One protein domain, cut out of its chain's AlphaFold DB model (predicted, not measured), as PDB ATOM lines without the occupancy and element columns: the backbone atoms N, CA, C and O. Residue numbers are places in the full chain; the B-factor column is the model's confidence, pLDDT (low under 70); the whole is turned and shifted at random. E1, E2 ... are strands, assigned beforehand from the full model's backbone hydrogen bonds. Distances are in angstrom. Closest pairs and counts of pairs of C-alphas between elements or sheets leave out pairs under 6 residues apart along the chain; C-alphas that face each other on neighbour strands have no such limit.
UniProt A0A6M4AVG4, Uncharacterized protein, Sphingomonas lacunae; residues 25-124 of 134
ATOM      1  N   TYR A  25    -135.618 -13.435 -22.623       60.62
ATOM      2  CA  TYR A  25    -136.664 -14.408 -22.339       60.62
ATOM      3  C   TYR A  25    -136.643 -15.677 -23.216       60.62
ATOM      4  O   TYR A  25    -136.914 -16.760 -22.705       60.62
ATOM      5  N   GLU A  26    -136.334 -15.552 -24.506       68.25
ATOM      6  CA  GLU A  26    -136.221 -16.657 -25.466       68.25
ATOM      7  C   GLU A  26    -135.017 -17.536 -25.116       68.25
ATOM      8  O   GLU A  26    -135.181 -18.737 -24.922       68.25
ATOM      9  N   ILE A  27    -133.856 -16.919 -24.866       69.12
ATOM     10  CA  ILE A  27    -132.627 -17.601 -24.426       69.12
ATOM     11  C   ILE A  27    -132.888 -18.418 -23.153       69.12
ATOM     12  O   ILE A  27    -132.514 -19.580 -23.041       69.12
ATOM     13  N   ARG A  28    -133.596 -17.854 -22.170       70.88
ATOM     14  CA  ARG A  28    -133.871 -18.550 -20.899       70.88
ATOM     15  C   ARG A  28    -134.728 -19.811 -21.032       70.88
ATOM     16  O   ARG A  28    -134.772 -20.590 -20.081       70.88
ATOM     17  N   ARG A  29    -135.446 -19.975 -22.142       78.31
ATOM     18  CA  ARG A  29    -136.353 -21.103 -22.400       78.31
ATOM     19  C   ARG A  29    -135.803 -22.094 -23.413       78.31
ATOM     20  O   ARG A  29    -136.442 -23.116 -23.642       78.31
ATOM     21  N   ASP A  30    -134.656 -21.790 -23.997       79.94
ATOM     22  CA  ASP A  30    -134.043 -22.617 -25.015       79.94
ATOM     23  C   ASP A  30    -133.478 -23.912 -24.383       79.94
ATOM     24  O   ASP A  30    -132.600 -23.849 -23.511       79.94
ATOM     25  N   PRO A  31    -133.992 -25.101 -24.766       85.12
ATOM     26  CA  PRO A  31    -133.519 -26.379 -24.236       85.12
ATOM     27  C   PRO A  31    -132.083 -26.715 -24.666       85.12
ATOM     28  O   PRO A  31    -131.416 -27.527 -24.007       85.12
ATOM     29  N   GLU A  32    -131.588 -26.087 -25.734       86.94
ATOM     30  CA  GLU A  32    -130.230 -26.254 -26.248       86.94
ATOM     31  C   GLU A  32    -129.195 -25.496 -25.415       86.94
ATOM     32  O   GLU A  32    -127.994 -25.616 -25.658       86.94
ATOM     33  N   LEU A  33    -129.628 -24.760 -24.386       87.25
ATOM     34  CA  LEU A  33    -128.734 -24.033 -23.499       87.25
ATOM     35  C   LEU A  33    -128.560 -24.721 -22.150       87.25
ATOM     36  O   LEU A  33    -129.432 -25.417 -21.624       87.25
ATOM     37  N   ILE A  34    -127.396 -24.482 -21.560       92.00
ATOM     38  CA  ILE A  34    -127.094 -24.817 -20.176       92.00
ATOM     39  C   ILE A  34    -126.958 -23.530 -19.371       92.00
ATOM     40  O   ILE A  34    -126.273 -22.583 -19.755       92.00
ATOM     41  N   ARG A  35    -127.627 -23.501 -18.220       91.69
ATOM     42  CA  ARG A  35    -127.548 -22.395 -17.270       91.69
ATOM     43  C   ARG A  35    -126.490 -22.709 -16.219       91.69
ATOM     44  O   ARG A  35    -126.665 -23.630 -15.424       91.69
ATOM     45  N   VAL A  36    -125.424 -21.919 -16.179       91.00
ATOM     46  CA  VAL A  36    -124.285 -22.110 -15.273       91.00
ATOM     47  C   VAL A  36    -124.144 -20.898 -14.361       91.00
ATOM     48  O   VAL A  36    -123.968 -19.780 -14.826       91.00
ATOM     49  N   ARG A  37    -124.206 -21.102 -13.042       90.94
ATOM     50  CA  ARG A  37    -123.887 -20.056 -12.060       90.94
ATOM     51  C   ARG A  37    -122.441 -20.213 -11.610       90.94
ATOM     52  O   ARG A  37    -122.080 -21.263 -11.074       90.94
ATOM     53  N   GLY A  38    -121.641 -19.168 -11.771       90.00
ATOM     54  CA  GLY A  38    -120.227 -19.215 -11.428       90.00
ATOM     55  C   GLY A  38    -119.535 -17.879 -11.619       90.00
ATOM     56  O   GLY A  38    -120.190 -16.839 -11.666       90.00
ATOM     57  N   THR A  39    -118.221 -17.944 -11.731       87.31
ATOM     58  CA  THR A  39    -117.342 -16.814 -12.005       87.31
ATOM     59  C   THR A  39    -116.662 -17.054 -13.340       87.31
ATOM     60  O   THR A  39    -116.029 -18.094 -13.506       87.31
ATOM     61  N   PHE A  40    -116.817 -16.132 -14.286       85.44
ATOM     62  CA  PHE A  40    -116.065 -16.170 -15.537       85.44
ATOM     63  C   PHE A  40    -114.672 -15.587 -15.321       85.44
ATOM     64  O   PHE A  40    -114.546 -14.459 -14.841       85.44
ATOM     65  N   VAL A  41    -113.669 -16.369 -15.699       84.56
ATOM     66  CA  VAL A  41    -112.250 -16.033 -15.674       84.56
ATOM     67  C   VAL A  41    -111.801 -15.888 -17.123       84.56
ATOM     68  O   VAL A  41    -111.902 -16.837 -17.906       84.56
ATOM     69  N   LEU A  42    -111.339 -14.695 -17.491       81.44
ATOM     70  CA  LEU A  42    -110.818 -14.432 -18.828       81.44
ATOM     71  C   LEU A  42    -109.376 -14.941 -18.930       81.44
ATOM     72  O   LEU A  42    -108.528 -14.584 -18.117       81.44
ATOM     73  N   GLU A  43    -109.093 -15.741 -19.954       84.00
ATOM     74  CA  GLU A  43    -107.753 -16.266 -20.239       84.00
ATOM     75  C   GLU A  43    -107.069 -15.457 -21.342       84.00
ATOM     76  O   GLU A  43    -105.904 -15.082 -21.229       84.00
ATOM     77  N   GLU A  44    -107.797 -15.196 -22.425       82.19
ATOM     78  CA  GLU A  44    -107.238 -14.633 -23.645       82.19
ATOM     79  C   GLU A  44    -108.307 -13.842 -24.405       82.19
ATOM     80  O   GLU A  44    -109.492 -14.176 -24.391       82.19
ATOM     81  N   VAL A  45    -107.877 -12.798 -25.112       78.38
ATOM     82  CA  VAL A  45    -108.694 -12.123 -26.122       78.38
ATOM     83  C   VAL A  45    -108.022 -12.327 -27.471       78.38
ATOM     84  O   VAL A  45    -106.886 -11.899 -27.665       78.38
ATOM     85  N   ARG A  46    -108.722 -12.971 -28.405       79.50
ATOM     86  CA  ARG A  46    -108.277 -13.134 -29.796       79.50
ATOM     87  C   ARG A  46    -109.057 -12.210 -30.709       79.50
ATOM     88  O   ARG A  46    -110.192 -11.876 -30.408       79.50
ATOM     89  N   GLY A  47    -108.469 -11.821 -31.828       77.88
ATOM     90  CA  GLY A  47    -109.120 -11.012 -32.853       77.88
ATOM     91  C   GLY A  47    -108.090 -10.427 -33.807       77.88
ATOM     92  O   GLY A  47    -106.888 -10.475 -33.542       77.88
ATOM     93  N   GLU A  48    -108.553  -9.865 -34.912       76.38
ATOM     94  CA  GLU A  48    -107.682  -9.186 -35.865       76.38
ATOM     95  C   GLU A  48    -107.470  -7.729 -35.441       76.38
ATOM     96  O   GLU A  48    -108.449  -7.025 -35.190       76.38
ATOM     97  N   PRO A  49    -106.232  -7.219 -35.375       71.44
ATOM     98  CA  PRO A  49    -106.006  -5.817 -35.050       71.44
ATOM     99  C   PRO A  49    -106.624  -4.916 -36.124       71.44
ATOM    100  O   PRO A  49    -106.311  -5.039 -37.307       71.44
ATOM    101  N   LEU A  50    -107.486  -3.988 -35.703       68.94
ATOM    102  CA  LEU A  50    -108.118  -3.018 -36.603       68.94
ATOM    103  C   LEU A  50    -107.423  -1.651 -36.543       68.94
ATOM    104  O   LEU A  50    -107.179  -1.026 -37.570       68.94
ATOM    105  N   ARG A  51    -107.106  -1.182 -35.332       64.94
ATOM    106  CA  ARG A  51    -106.352   0.051 -35.030       64.94
ATOM    107  C   ARG A  51    -105.821  -0.035 -33.583       64.94
ATOM    108  O   ARG A  51    -106.289  -0.905 -32.849       64.94
ATOM    109  N   PRO A  52    -104.881   0.819 -33.134       65.00
ATOM    110  CA  PRO A  52    -104.359   0.758 -31.762       65.00
ATOM    111  C   PRO A  52    -105.503   0.855 -30.750       65.00
ATOM    112  O   PRO A  52    -106.231   1.846 -30.767       65.00
ATOM    113  N   GLY A  53    -105.715  -0.170 -29.922       61.94
ATOM    114  CA  GLY A  53    -106.894  -0.230 -29.049       61.94
ATOM    115  C   GLY A  53    -108.014  -1.175 -29.482       61.94
ATOM    116  O   GLY A  53    -108.948  -1.350 -28.708       61.94
ATOM    117  N   TRP A  54    -107.970  -1.755 -30.685       62.97
ATOM    118  CA  TRP A  54    -109.171  -2.303 -31.323       62.97
ATOM    119  C   TRP A  54    -108.931  -3.634 -32.022       62.97
ATOM    120  O   TRP A  54    -107.994  -3.772 -32.814       62.97
ATOM    121  N   LEU A  55    -109.852  -4.570 -31.794       66.06
ATOM    122  CA  LEU A  55    -109.898  -5.874 -32.445       66.06
ATOM    123  C   LEU A  55    -111.187  -6.016 -33.265       66.06
ATOM    124  O   LEU A  55    -112.276  -5.691 -32.793       66.06
ATOM    125  N   ARG A  56    -111.053  -6.518 -34.489       70.75
ATOM    126  CA  ARG A  56    -112.126  -7.030 -35.342       70.75
ATOM    127  C   ARG A  56    -112.300  -8.525 -35.074       70.75
ATOM    128  O   ARG A  56    -111.327  -9.211 -34.766       70.75
ATOM    129  N   ASP A  57    -113.539  -9.008 -35.174       74.06
ATOM    130  CA  ASP A  57    -113.906 -10.414 -34.936       74.06
ATOM    131  C   ASP A  57    -113.342 -10.954 -33.615       74.06
ATOM    132  O   ASP A  57    -112.792 -12.056 -33.528       74.06
ATOM    133  N   ALA A  58    -113.449 -10.127 -32.574       75.31
ATOM    134  CA  ALA A  58    -112.883 -10.439 -31.281       75.31
ATOM    135  C   ALA A  58    -113.598 -11.639 -30.643       75.31
ATOM    136  O   ALA A  58    -114.819 -11.770 -30.714       75.31
ATOM    137  N   HIS A  59    -112.830 -12.504 -29.994       79.75
ATOM    138  CA  HIS A  59    -113.304 -13.635 -29.216       79.75
ATOM    139  C   HIS A  59    -112.702 -13.554 -27.817       79.75
ATOM    140  O   HIS A  59    -111.481 -13.490 -27.661       79.75
ATOM    141  N   LEU A  60    -113.561 -13.579 -26.799       82.25
ATOM    142  CA  LEU A  60    -113.149 -13.702 -25.406       82.25
ATOM    143  C   LEU A  60    -113.065 -15.187 -25.069       82.25
ATOM    144  O   LEU A  60    -114.062 -15.906 -25.150       82.25
ATOM    145  N   ILE A  61    -111.876 -15.650 -24.716       86.81
ATOM    146  CA  ILE A  61    -111.601 -17.038 -24.366       86.81
ATOM    147  C   ILE A  61    -111.372 -17.095 -22.862       86.81
ATOM    148  O   ILE A  61    -110.594 -16.320 -22.308       86.81
ATOM    149  N   GLY A  62    -112.060 -18.011 -22.194       90.19
ATOM    150  CA  GLY A  62    -111.937 -18.161 -20.755       90.19
ATOM    151  C   GLY A  62    -112.596 -19.428 -20.248       90.19
ATOM    152  O   GLY A  62    -112.774 -20.400 -20.990       90.19
ATOM    153  N   HIS A  63    -112.976 -19.409 -18.979       92.75
ATOM    154  CA  HIS A  63    -113.748 -20.482 -18.376       92.75
ATOM    155  C   HIS A  63    -114.640 -19.969 -17.245       92.75
ATOM    156  O   HIS A  63    -114.388 -18.927 -16.650       92.75
ATOM    157  N   ILE A  64    -115.696 -20.717 -16.925       92.12
ATOM    158  CA  ILE A  64    -116.556 -20.449 -15.769       92.12
ATOM    159  C   ILE A  64    -116.240 -21.454 -14.670       92.12
ATOM    160  O   ILE A  64    -116.366 -22.661 -14.880       92.12
ATOM    161  N   VAL A  65    -115.900 -20.954 -13.484       93.12
ATOM    162  CA  VAL A  65    -115.731 -21.757 -12.269       93.12
ATOM    163  C   VAL A  65    -117.009 -21.677 -11.441       93.12
ATOM    164  O   VAL A  65    -117.421 -20.604 -10.996       93.12
ATOM    165  N   THR A  66    -117.678 -22.808 -11.225       93.38
ATOM    166  CA  THR A  66    -118.841 -22.858 -10.331       93.38
ATOM    167  C   THR A  66    -118.407 -22.878  -8.869       93.38
ATOM    168  O   THR A  66    -117.275 -23.213  -8.529       93.38
ATOM    169  N   ARG A  67    -119.349 -22.627  -7.953       88.75
ATOM    170  CA  ARG A  67    -119.101 -22.751  -6.505       88.75
ATOM    171  C   ARG A  67    -118.636 -24.153  -6.081       88.75
ATOM    172  O   ARG A  67    -117.979 -24.286  -5.058       88.75
ATOM    173  N   THR A  68    -118.989 -25.190  -6.840       93.12
ATOM    174  CA  THR A  68    -118.565 -26.575  -6.575       93.12
ATOM    175  C   THR A  68    -117.196 -26.899  -7.181       93.12
ATOM    176  O   THR A  68    -116.794 -28.055  -7.154       93.12
ATOM    177  N   GLY A  69    -116.512 -25.920  -7.785       92.81
ATOM    178  CA  GLY A  69    -115.229 -26.108  -8.464       92.81
ATOM    179  C   GLY A  69    -115.335 -26.730  -9.857       92.81
ATOM    180  O   GLY A  69    -114.318 -27.105 -10.430       92.81
ATOM    181  N   ARG A  70    -116.542 -26.855 -10.433       96.00
ATOM    182  CA  ARG A  70    -116.686 -27.355 -11.808       96.00
ATOM    183  C   ARG A  70    -116.269 -26.262 -12.786       96.00
ATOM    184  O   ARG A  70    -116.723 -25.128 -12.658       96.00
ATOM    185  N   ILE A  71    -115.454 -26.633 -13.768       95.62
ATOM    186  CA  ILE A  71    -114.930 -25.728 -14.791       95.62
ATOM    187  C   ILE A  71    -115.684 -25.956 -16.101       95.62
ATOM    188  O   ILE A  71    -115.878 -27.097 -16.524       95.62
ATOM    189  N   TYR A  72    -116.102 -24.864 -16.734       95.19
ATOM    190  CA  TYR A  72    -116.704 -24.854 -18.063       95.19
ATOM    191  C   TYR A  72    -115.838 -23.988 -18.976       95.19
ATOM    192  O   TYR A  72    -115.912 -22.766 -18.860       95.19
ATOM    193  N   PRO A  73    -115.017 -24.578 -19.860       95.88
ATOM    194  CA  PRO A  73    -114.277 -23.821 -20.861       95.88
ATOM    195  C   PRO A  73    -115.248 -23.089 -21.782       95.88
ATOM    196  O   PRO A  73    -116.240 -23.673 -22.229       95.88
ATOM    197  N   THR A  74    -114.974 -21.823 -22.071       91.31
ATOM    198  CA  THR A  74    -115.871 -20.975 -22.849       91.31
ATOM    199  C   THR A  74    -115.155 -20.163 -23.916       91.31
ATOM    200  O   THR A  74    -113.951 -19.894 -23.849       91.31
ATOM    201  N   VAL A  75    -115.936 -19.786 -24.923       88.94
ATOM    202  CA  VAL A  75    -115.614 -18.782 -25.930       88.94
ATOM    203  C   VAL A  75    -116.817 -17.856 -26.077       88.94
ATOM    204  O   VAL A  75    -117.964 -18.296 -25.993       88.94
ATOM    205  N   HIS A  76    -116.580 -16.566 -26.271       81.25
ATOM    206  CA  HIS A  76    -117.636 -15.600 -26.536       81.25
ATOM    207  C   HIS A  76    -117.266 -14.741 -27.747       81.25
ATOM    208  O   HIS A  76    -116.259 -14.027 -27.687       81.25
ATOM    209  N   PRO A  77    -118.038 -14.802 -28.845       73.75
ATOM    210  CA  PRO A  77    -117.813 -13.941 -29.992       73.75
ATOM    211  C   PRO A  77    -118.271 -12.510 -29.675       73.75
ATOM    212  O   PRO A  77    -119.461 -12.222 -29.605       73.75
ATOM    213  N   ALA A  78    -117.323 -11.587 -29.556       68.19
ATOM    214  CA  ALA A  78    -117.557 -10.153 -29.418       68.19
ATOM    215  C   ALA A  78    -117.641  -9.497 -30.814       68.19
ATOM    216  O   ALA A  78    -116.828  -8.646 -31.192       68.19
ATOM    217  N   ARG A  79    -118.606  -9.952 -31.630       52.59
ATOM    218  CA  ARG A  79    -118.825  -9.448 -32.998       52.59
ATOM    219  C   ARG A  79    -119.354  -8.013 -32.926       52.59
ATOM    220  O   ARG A  79    -120.476  -7.791 -32.490       52.59
ATOM    221  N   ASN A  80    -118.544  -7.062 -33.388       41.59
ATOM    222  CA  ASN A  80    -118.774  -5.613 -33.345       41.59
ATOM    223  C   ASN A  80    -118.850  -5.023 -31.928       41.59
ATOM    224  O   ASN A  80    -119.901  -4.564 -31.488       41.59
ATOM    225  N   VAL A  81    -117.698  -4.918 -31.259       41.56
ATOM    226  CA  VAL A  81    -117.495  -3.941 -30.175       41.56
ATOM    227  C   VAL A  81    -117.484  -2.535 -30.800       41.56
ATOM    228  O   VAL A  81    -116.443  -1.918 -30.996       41.56
ATOM    229  N   LEU A  82    -118.650  -2.062 -31.247       33.50
ATOM    230  CA  LEU A  82    -118.877  -0.711 -31.754       33.50
ATOM    231  C   LEU A  82    -119.134   0.223 -30.563       33.50
ATOM    232  O   LEU A  82    -120.251   0.325 -30.079       33.50
ATOM    233  N   LEU A  83    -118.058   0.863 -30.107       37.53
ATOM    234  CA  LEU A  83    -117.898   2.288 -29.756       37.53
ATOM    235  C   LEU A  83    -118.934   3.121 -28.979       37.53
ATOM    236  O   LEU A  83    -118.552   4.233 -28.630       37.53
ATOM    237  N   GLU A  84    -120.156   2.694 -28.675       34.91
ATOM    238  CA  GLU A  84    -121.126   3.587 -27.999       34.91
ATOM    239  C   GLU A  84    -121.880   2.960 -26.816       34.91
ATOM    240  O   GLU A  84    -122.542   3.680 -26.076       34.91
ATOM    241  N   GLU A  85    -121.701   1.664 -26.550       33.16
ATOM    242  CA  GLU A  85    -122.127   1.029 -25.295       33.16
ATOM    243  C   GLU A  85    -120.914   0.288 -24.700       33.16
ATOM    244  O   GLU A  85    -120.306  -0.581 -25.328       33.16
ATOM    245  N   GLU A  86    -120.455   0.764 -23.545       33.56
ATOM    246  CA  GLU A  86    -119.076   0.666 -23.058       33.56
ATOM    247  C   GLU A  86    -118.632  -0.752 -22.641       33.56
ATOM    248  O   GLU A  86    -118.790  -1.153 -21.492       33.56
ATOM    249  N   ILE A  87    -117.897  -1.465 -23.502       36.47
ATOM    250  CA  ILE A  87    -116.760  -2.275 -23.022       36.47
ATOM    251  C   ILE A  87    -115.508  -1.414 -23.174       36.47
ATOM    252  O   ILE A  87    -114.849  -1.419 -24.215       36.47
ATOM    253  N   THR A  88    -115.175  -0.638 -22.145       34.75
ATOM    254  CA  THR A  88    -113.943   0.159 -22.107       34.75
ATOM    255  C   THR A  88    -112.750  -0.762 -21.853       34.75
ATOM    256  O   THR A  88    -112.224  -0.815 -20.751       34.75
ATOM    257  N   CYS A  89    -112.307  -1.514 -22.863       36.22
ATOM    258  CA  CYS A  89    -110.987  -2.147 -22.858       36.22
ATOM    259  C   CYS A  89    -109.993  -1.200 -23.537       36.22
ATOM    260  O   CYS A  89    -109.972  -1.081 -24.759       36.22
ATOM    261  N   PHE A  90    -109.156  -0.509 -22.760       33.50
ATOM    262  CA  PHE A  90    -108.018   0.230 -23.313       33.50
ATOM    263  C   PHE A  90    -106.981  -0.772 -23.854       33.50
ATOM    264  O   PHE A  90    -106.049  -1.153 -23.151       33.50
ATOM    265  N   ILE A  91    -107.106  -1.206 -25.113       37.91
ATOM    266  CA  ILE A  91    -106.137  -2.118 -25.757       37.91
ATOM    267  C   ILE A  91    -104.929  -1.312 -26.292       37.91
ATOM    268  O   ILE A  91    -104.569  -1.368 -27.464       37.91
ATOM    269  N   GLY A  92    -104.322  -0.483 -25.442       27.83
ATOM    270  CA  GLY A  92    -103.068   0.220 -25.757       27.83
ATOM    271  C   GLY A  92    -101.823  -0.594 -25.406       27.83
ATOM    272  O   GLY A  92    -100.777  -0.437 -26.021       27.83
ATOM    273  N   THR A  93    -101.954  -1.512 -24.454       30.62
ATOM    274  CA  THR A  93    -100.910  -2.421 -23.974       30.62
ATOM    275  C   THR A  93    -101.631  -3.445 -23.111       30.62
ATOM    276  O   THR A  93    -102.325  -3.038 -22.184       30.62
ATOM    277  N   TYR A  94    -101.529  -4.730 -23.457       40.62
ATOM    278  CA  TYR A  94    -102.114  -5.883 -22.757       40.62
ATOM    279  C   TYR A  94    -102.474  -5.625 -21.283       40.62
ATOM    280  O   TYR A  94    -101.601  -5.614 -20.418       40.62
ATOM    281  N   MET A  95    -103.766  -5.481 -20.994       34.94
ATOM    282  CA  MET A  95    -104.315  -5.619 -19.648       34.94
ATOM    283  C   MET A  95    -105.647  -6.357 -19.776       34.94
ATOM    284  O   MET A  95    -106.657  -5.780 -20.169       34.94
ATOM    285  N   LEU A  96    -105.617  -7.668 -19.514       39.06
ATOM    286  CA  LEU A  96    -106.824  -8.472 -19.306       39.06
ATOM    287  C   LEU A  96    -107.686  -7.753 -18.249       39.06
ATOM    288  O   LEU A  96    -107.118  -7.338 -17.234       39.06
ATOM    289  N   PRO A  97    -109.013  -7.587 -18.415       40.16
ATOM    290  CA  PRO A  97    -109.862  -7.201 -17.292       40.16
ATOM    291  C   PRO A  97    -109.623  -8.174 -16.124       40.16
ATOM    292  O   PRO A  97    -110.024  -9.330 -16.175       40.16
ATOM    293  N   GLN A  98    -108.943  -7.699 -15.074       45.19
ATOM    294  CA  GLN A  98    -108.556  -8.478 -13.884       45.19
ATOM    295  C   GLN A  98    -109.739  -8.854 -12.974       45.19
ATOM    296  O   GLN A  98    -109.537  -9.425 -11.904       45.19
ATOM    297  N   ALA A  99    -110.970  -8.504 -13.342       51.12
ATOM    298  CA  ALA A  99    -112.138  -8.765 -12.520       51.12
ATOM    299  C   ALA A  99    -112.916  -9.959 -13.074       51.12
ATOM    300  O   ALA A  99    -113.779  -9.819 -13.939       51.12
ATOM    301  N   ASP A 100    -112.611 -11.123 -12.515       68.38
ATOM    302  CA  ASP A 100    -113.505 -12.268 -12.405       68.38
ATOM    303  C   ASP A 100    -114.970 -11.822 -12.258       68.38
ATOM    304  O   ASP A 100    -115.347 -11.135 -11.302       68.38
ATOM    305  N   GLY A 101    -115.808 -12.195 -13.226       71.56
ATOM    306  CA  GLY A 101    -117.201 -11.765 -13.289       71.56
ATOM    307  C   GLY A 101    -118.135 -12.821 -12.705       71.56
ATOM    308  O   GLY A 101    -118.373 -13.827 -13.374       71.56
ATOM    309  N   PRO A 102    -118.698 -12.657 -11.491       79.81
ATOM    310  CA  PRO A 102    -119.723 -13.566 -10.997       79.81
ATOM    311  C   PRO A 102    -121.041 -13.340 -11.747       79.81
ATOM    312  O   PRO A 102    -121.549 -12.221 -11.839       79.81
ATOM    313  N   GLY A 103    -121.639 -14.421 -12.232       84.06
ATOM    314  CA  GLY A 103    -122.784 -14.349 -13.129       84.06
ATOM    315  C   GLY A 103    -123.618 -15.622 -13.163       84.06
ATOM    316  O   GLY A 103    -123.266 -16.670 -12.605       84.06
ATOM    317  N   ILE A 104    -124.755 -15.515 -13.839       84.81
ATOM    318  CA  ILE A 104    -125.454 -16.660 -14.413       84.81
ATOM    319  C   ILE A 104    -125.217 -16.593 -15.916       84.81
ATOM    320  O   ILE A 104    -125.655 -15.655 -16.572       84.81
ATOM    321  N   PHE A 105    -124.540 -17.600 -16.442       86.69
ATOM    322  CA  PHE A 105    -124.172 -17.712 -17.841       86.69
ATOM    323  C   PHE A 105    -125.096 -18.695 -18.541       86.69
ATOM    324  O   PHE A 105    -125.404 -19.765 -18.007       86.69
ATOM    325  N   TYR A 106    -125.523 -18.328 -19.740       87.00
ATOM    326  CA  TYR A 106    -126.298 -19.172 -20.633       87.00
ATOM    327  C   TYR A 106    -125.374 -19.592 -21.758       87.00
ATOM    328  O   TYR A 106    -124.947 -18.764 -22.564       87.00
ATOM    329  N   LEU A 107    -125.010 -20.869 -21.744       90.06
ATOM    330  CA  LEU A 107    -124.050 -21.425 -22.680       90.06
ATOM    331  C   LEU A 107    -124.766 -22.319 -23.675       90.06
ATOM    332  O   LEU A 107    -125.674 -23.051 -23.275       90.06
ATOM    333  N   ARG A 108    -124.318 -22.343 -24.929       89.81
ATOM    334  CA  ARG A 108    -124.740 -23.398 -25.851       89.81
ATOM    335  C   ARG A 108    -124.287 -24.752 -25.303       89.81
ATOM    336  O   ARG A 108    -123.147 -24.902 -24.852       89.81
ATOM    337  N   ARG A 109    -125.193 -25.730 -25.285       90.00
ATOM    338  CA  ARG A 109    -124.913 -27.083 -24.787       90.00
ATOM    339  C   ARG A 109    -123.831 -27.756 -25.621       90.00
ATOM    340  O   ARG A 109    -122.926 -28.358 -25.045       90.00
ATOM    341  N   ASP A 110    -123.902 -27.586 -26.937       91.44
ATOM    342  CA  ASP A 110    -122.898 -28.089 -27.862       91.44
ATOM    343  C   ASP A 110    -121.602 -27.296 -27.753       91.44
ATOM    344  O   ASP A 110    -121.588 -26.058 -27.744       91.44
ATOM    345  N   GLN A 111    -120.504 -28.040 -27.689       90.69
ATOM    346  CA  GLN A 111    -119.163 -27.483 -27.655       90.69
ATOM    347  C   GLN A 111    -118.598 -27.376 -29.067       90.69
ATOM    348  O   GLN A 111    -118.765 -28.275 -29.888       90.69
ATOM    349  N   GLN A 112    -117.875 -26.293 -29.318       86.94
ATOM    350  CA  GLN A 112    -117.002 -26.149 -30.477       86.94
ATOM    351  C   GLN A 112    -115.571 -26.084 -29.956       86.94
ATOM    352  O   GLN A 112    -115.290 -25.337 -29.019       86.94
ATOM    353  N   ASP A 113    -114.695 -26.936 -30.487       90.81
ATOM    354  CA  ASP A 113    -113.297 -27.056 -30.054       90.81
ATOM    355  C   ASP A 113    -113.134 -27.233 -28.528       90.81
ATOM    356  O   ASP A 113    -112.241 -26.669 -27.894       90.81
ATOM    357  N   GLY A 114    -114.045 -27.999 -27.913       93.00
ATOM    358  CA  GLY A 114    -114.055 -28.272 -26.470       93.00
ATOM    359  C   GLY A 114    -114.503 -27.097 -25.589       93.00
ATOM    360  O   GLY A 114    -114.398 -27.177 -24.364       93.00
ATOM    361  N   ARG A 115    -115.004 -26.008 -26.183       93.06
ATOM    362  CA  ARG A 115    -115.476 -24.812 -25.475       93.06
ATOM    363  C   ARG A 115    -116.963 -24.589 -25.709       93.06
ATOM    364  O   ARG A 115    -117.485 -24.815 -26.799       93.06
ATOM    365  N   HIS A 116    -117.651 -24.122 -24.675       92.56
ATOM    366  CA  HIS A 116    -119.030 -23.674 -24.790       92.56
ATOM    367  C   HIS A 116    -119.098 -22.225 -25.271       92.56
ATOM    368  O   HIS A 116    -118.352 -21.369 -24.796       92.56
ATOM    369  N   GLU A 117    -120.040 -21.925 -26.157       89.00
ATOM    370  CA  GLU A 117    -120.313 -20.543 -26.549       89.00
ATOM    371  C   GLU A 117    -121.160 -19.852 -25.472       89.00
ATOM    372  O   GLU A 117    -122.235 -20.350 -25.129       89.00
ATOM    373  N   ILE A 118    -120.693 -18.724 -24.926       85.75
ATOM    374  CA  ILE A 118    -121.509 -17.877 -24.042       85.75
ATOM    375  C   ILE A 118    -122.452 -17.054 -24.917       85.75
ATOM    376  O   ILE A 118    -121.986 -16.230 -25.703       85.75
ATOM    377  N   LEU A 119    -123.762 -17.228 -24.742       81.31
ATOM    378  CA  LEU A 119    -124.777 -16.453 -25.465       81.31
ATOM    379  C   LEU A 119    -125.309 -15.275 -24.651       81.31
ATOM    380  O   LEU A 119    -125.677 -14.249 -25.212       81.31
ATOM    381  N   HIS A 120    -125.371 -15.418 -23.324       79.38
ATOM    382  CA  HIS A 120    -125.879 -14.373 -22.438       79.38
ATOM    383  C   HIS A 120    -125.304 -14.502 -21.027       79.38
ATOM    384  O   HIS A 120    -125.022 -15.610 -20.557       79.38
ATOM    385  N   MET A 121    -125.203 -13.373 -20.323       75.75
ATOM    386  CA  MET A 121    -124.869 -13.318 -18.903       75.75
ATOM    387  C   MET A 121    -125.883 -12.447 -18.158       75.75
ATOM    388  O   MET A 121    -126.075 -11.279 -18.477       75.75
ATOM    389  N   ASP A 122    -126.467 -12.984 -17.090       74.88
ATOM    390  CA  ASP A 122    -127.124 -12.164 -16.078       74.88
ATOM    391  C   ASP A 122    -126.117 -11.830 -14.974       74.88
ATOM    392  O   ASP A 122    -125.645 -12.718 -14.250       74.88
ATOM    393  N   ALA A 123    -125.813 -10.541 -14.811       65.88
ATOM    394  CA  ALA A 123    -125.038 -10.073 -13.672       65.88
ATOM    395  C   ALA A 123    -125.774 -10.415 -12.369       65.88
ATOM    396  O   ALA A 123    -126.959 -10.103 -12.195       65.88
ATOM    397  N   VAL A 124    -125.067 -11.017 -11.412       63.78
ATOM    398  CA  VAL A 124    -125.616 -11.186 -10.065       63.78
ATOM    399  C   VAL A 124    -125.586  -9.813  -9.398       63.78
ATOM    400  O   VAL A 124    -124.560  -9.387  -8.866       63.78
TER     401      VAL A 124
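Overview. This is residues 25 to 124 of the 134 residues of an uncharacterized protein of Sphingomonas lacunae (UniProt A0A6M4AVG4). This is a small closed barrel of five strands, most of them sharply bent, with the hairpin of E1 and E2 running on past the ring at one end. A long stretch with no named element, residues 79 to 100, makes a wide loop between E3 and E4. The printed part has 100 residues, no named helix and five strands, E1 to E5 along the chain; round the ring run E1, E2, E3, E5, E4 and back to E1, mixed, and the class is all strand. It is compact, with a radius of gyration of the C-alphas of 14.0 A and spans of 39 by 27 by 27 A.

Arrangement. Start at E1, residues 33 to 51, and E2, residues 54 to 66: they are an antiparallel hairpin, and you will find N 41 and O 63 within hydrogen-bond range at 2.8 A. E3, residues 71 to 78, forms a second antiparallel hairpin with E2, where N 62 and O 74 are 3.1 A apart. E1, E2 and E3 are a meander, each strand the antiparallel neighbour of the one before. Go on to E4, residues 101 to 112: it is antiparallel to E1, with N 36 and O 105 2.8 A apart. E1 to E4 are a Greek key, a meander of three whose first strand is the antiparallel neighbour of the fourth. E5, residues 115 to 123, forms an antiparallel hairpin with E4, with N 122 and O 104 2.8 A apart. On its other side E5 is parallel to E3, with N 116 and O 73 2.9 A apart. E3 and E4 are only just apart, their closest C-alphas 8.2 A from each other.

Along the chain. Find C-alpha 33 at (-128.734, -24.033, -23.499); from there E1 runs 34.8 A to C-alpha 51 at (-106.352, 0.051, -35.030), and it bends by 112 degrees at residue 37. E2 is 30.9 A long and bends by 85 degrees at residue 57, and E3 is 21.5 A long. E4, 22.4 A long, bends by 86 degrees at residue 109. E5, 21.2 A long, bends by 68 degrees at residue 119 and ends with C-alpha 123 at (-125.038, -10.073, -13.672).

Size, cuts and confidence. Look at Arg 51 and Thr 68 for the two C-alphas farthest apart, 40.8 A. The printed part has no cut. The link from E3 to E4, 22 residues, is long; the other three links are tight. The mean pLDDT of the printed part is 72.9, and 34 residues are under 70: residues 25 to 27, 50 to 55, 78 to 100 and 123 to 124.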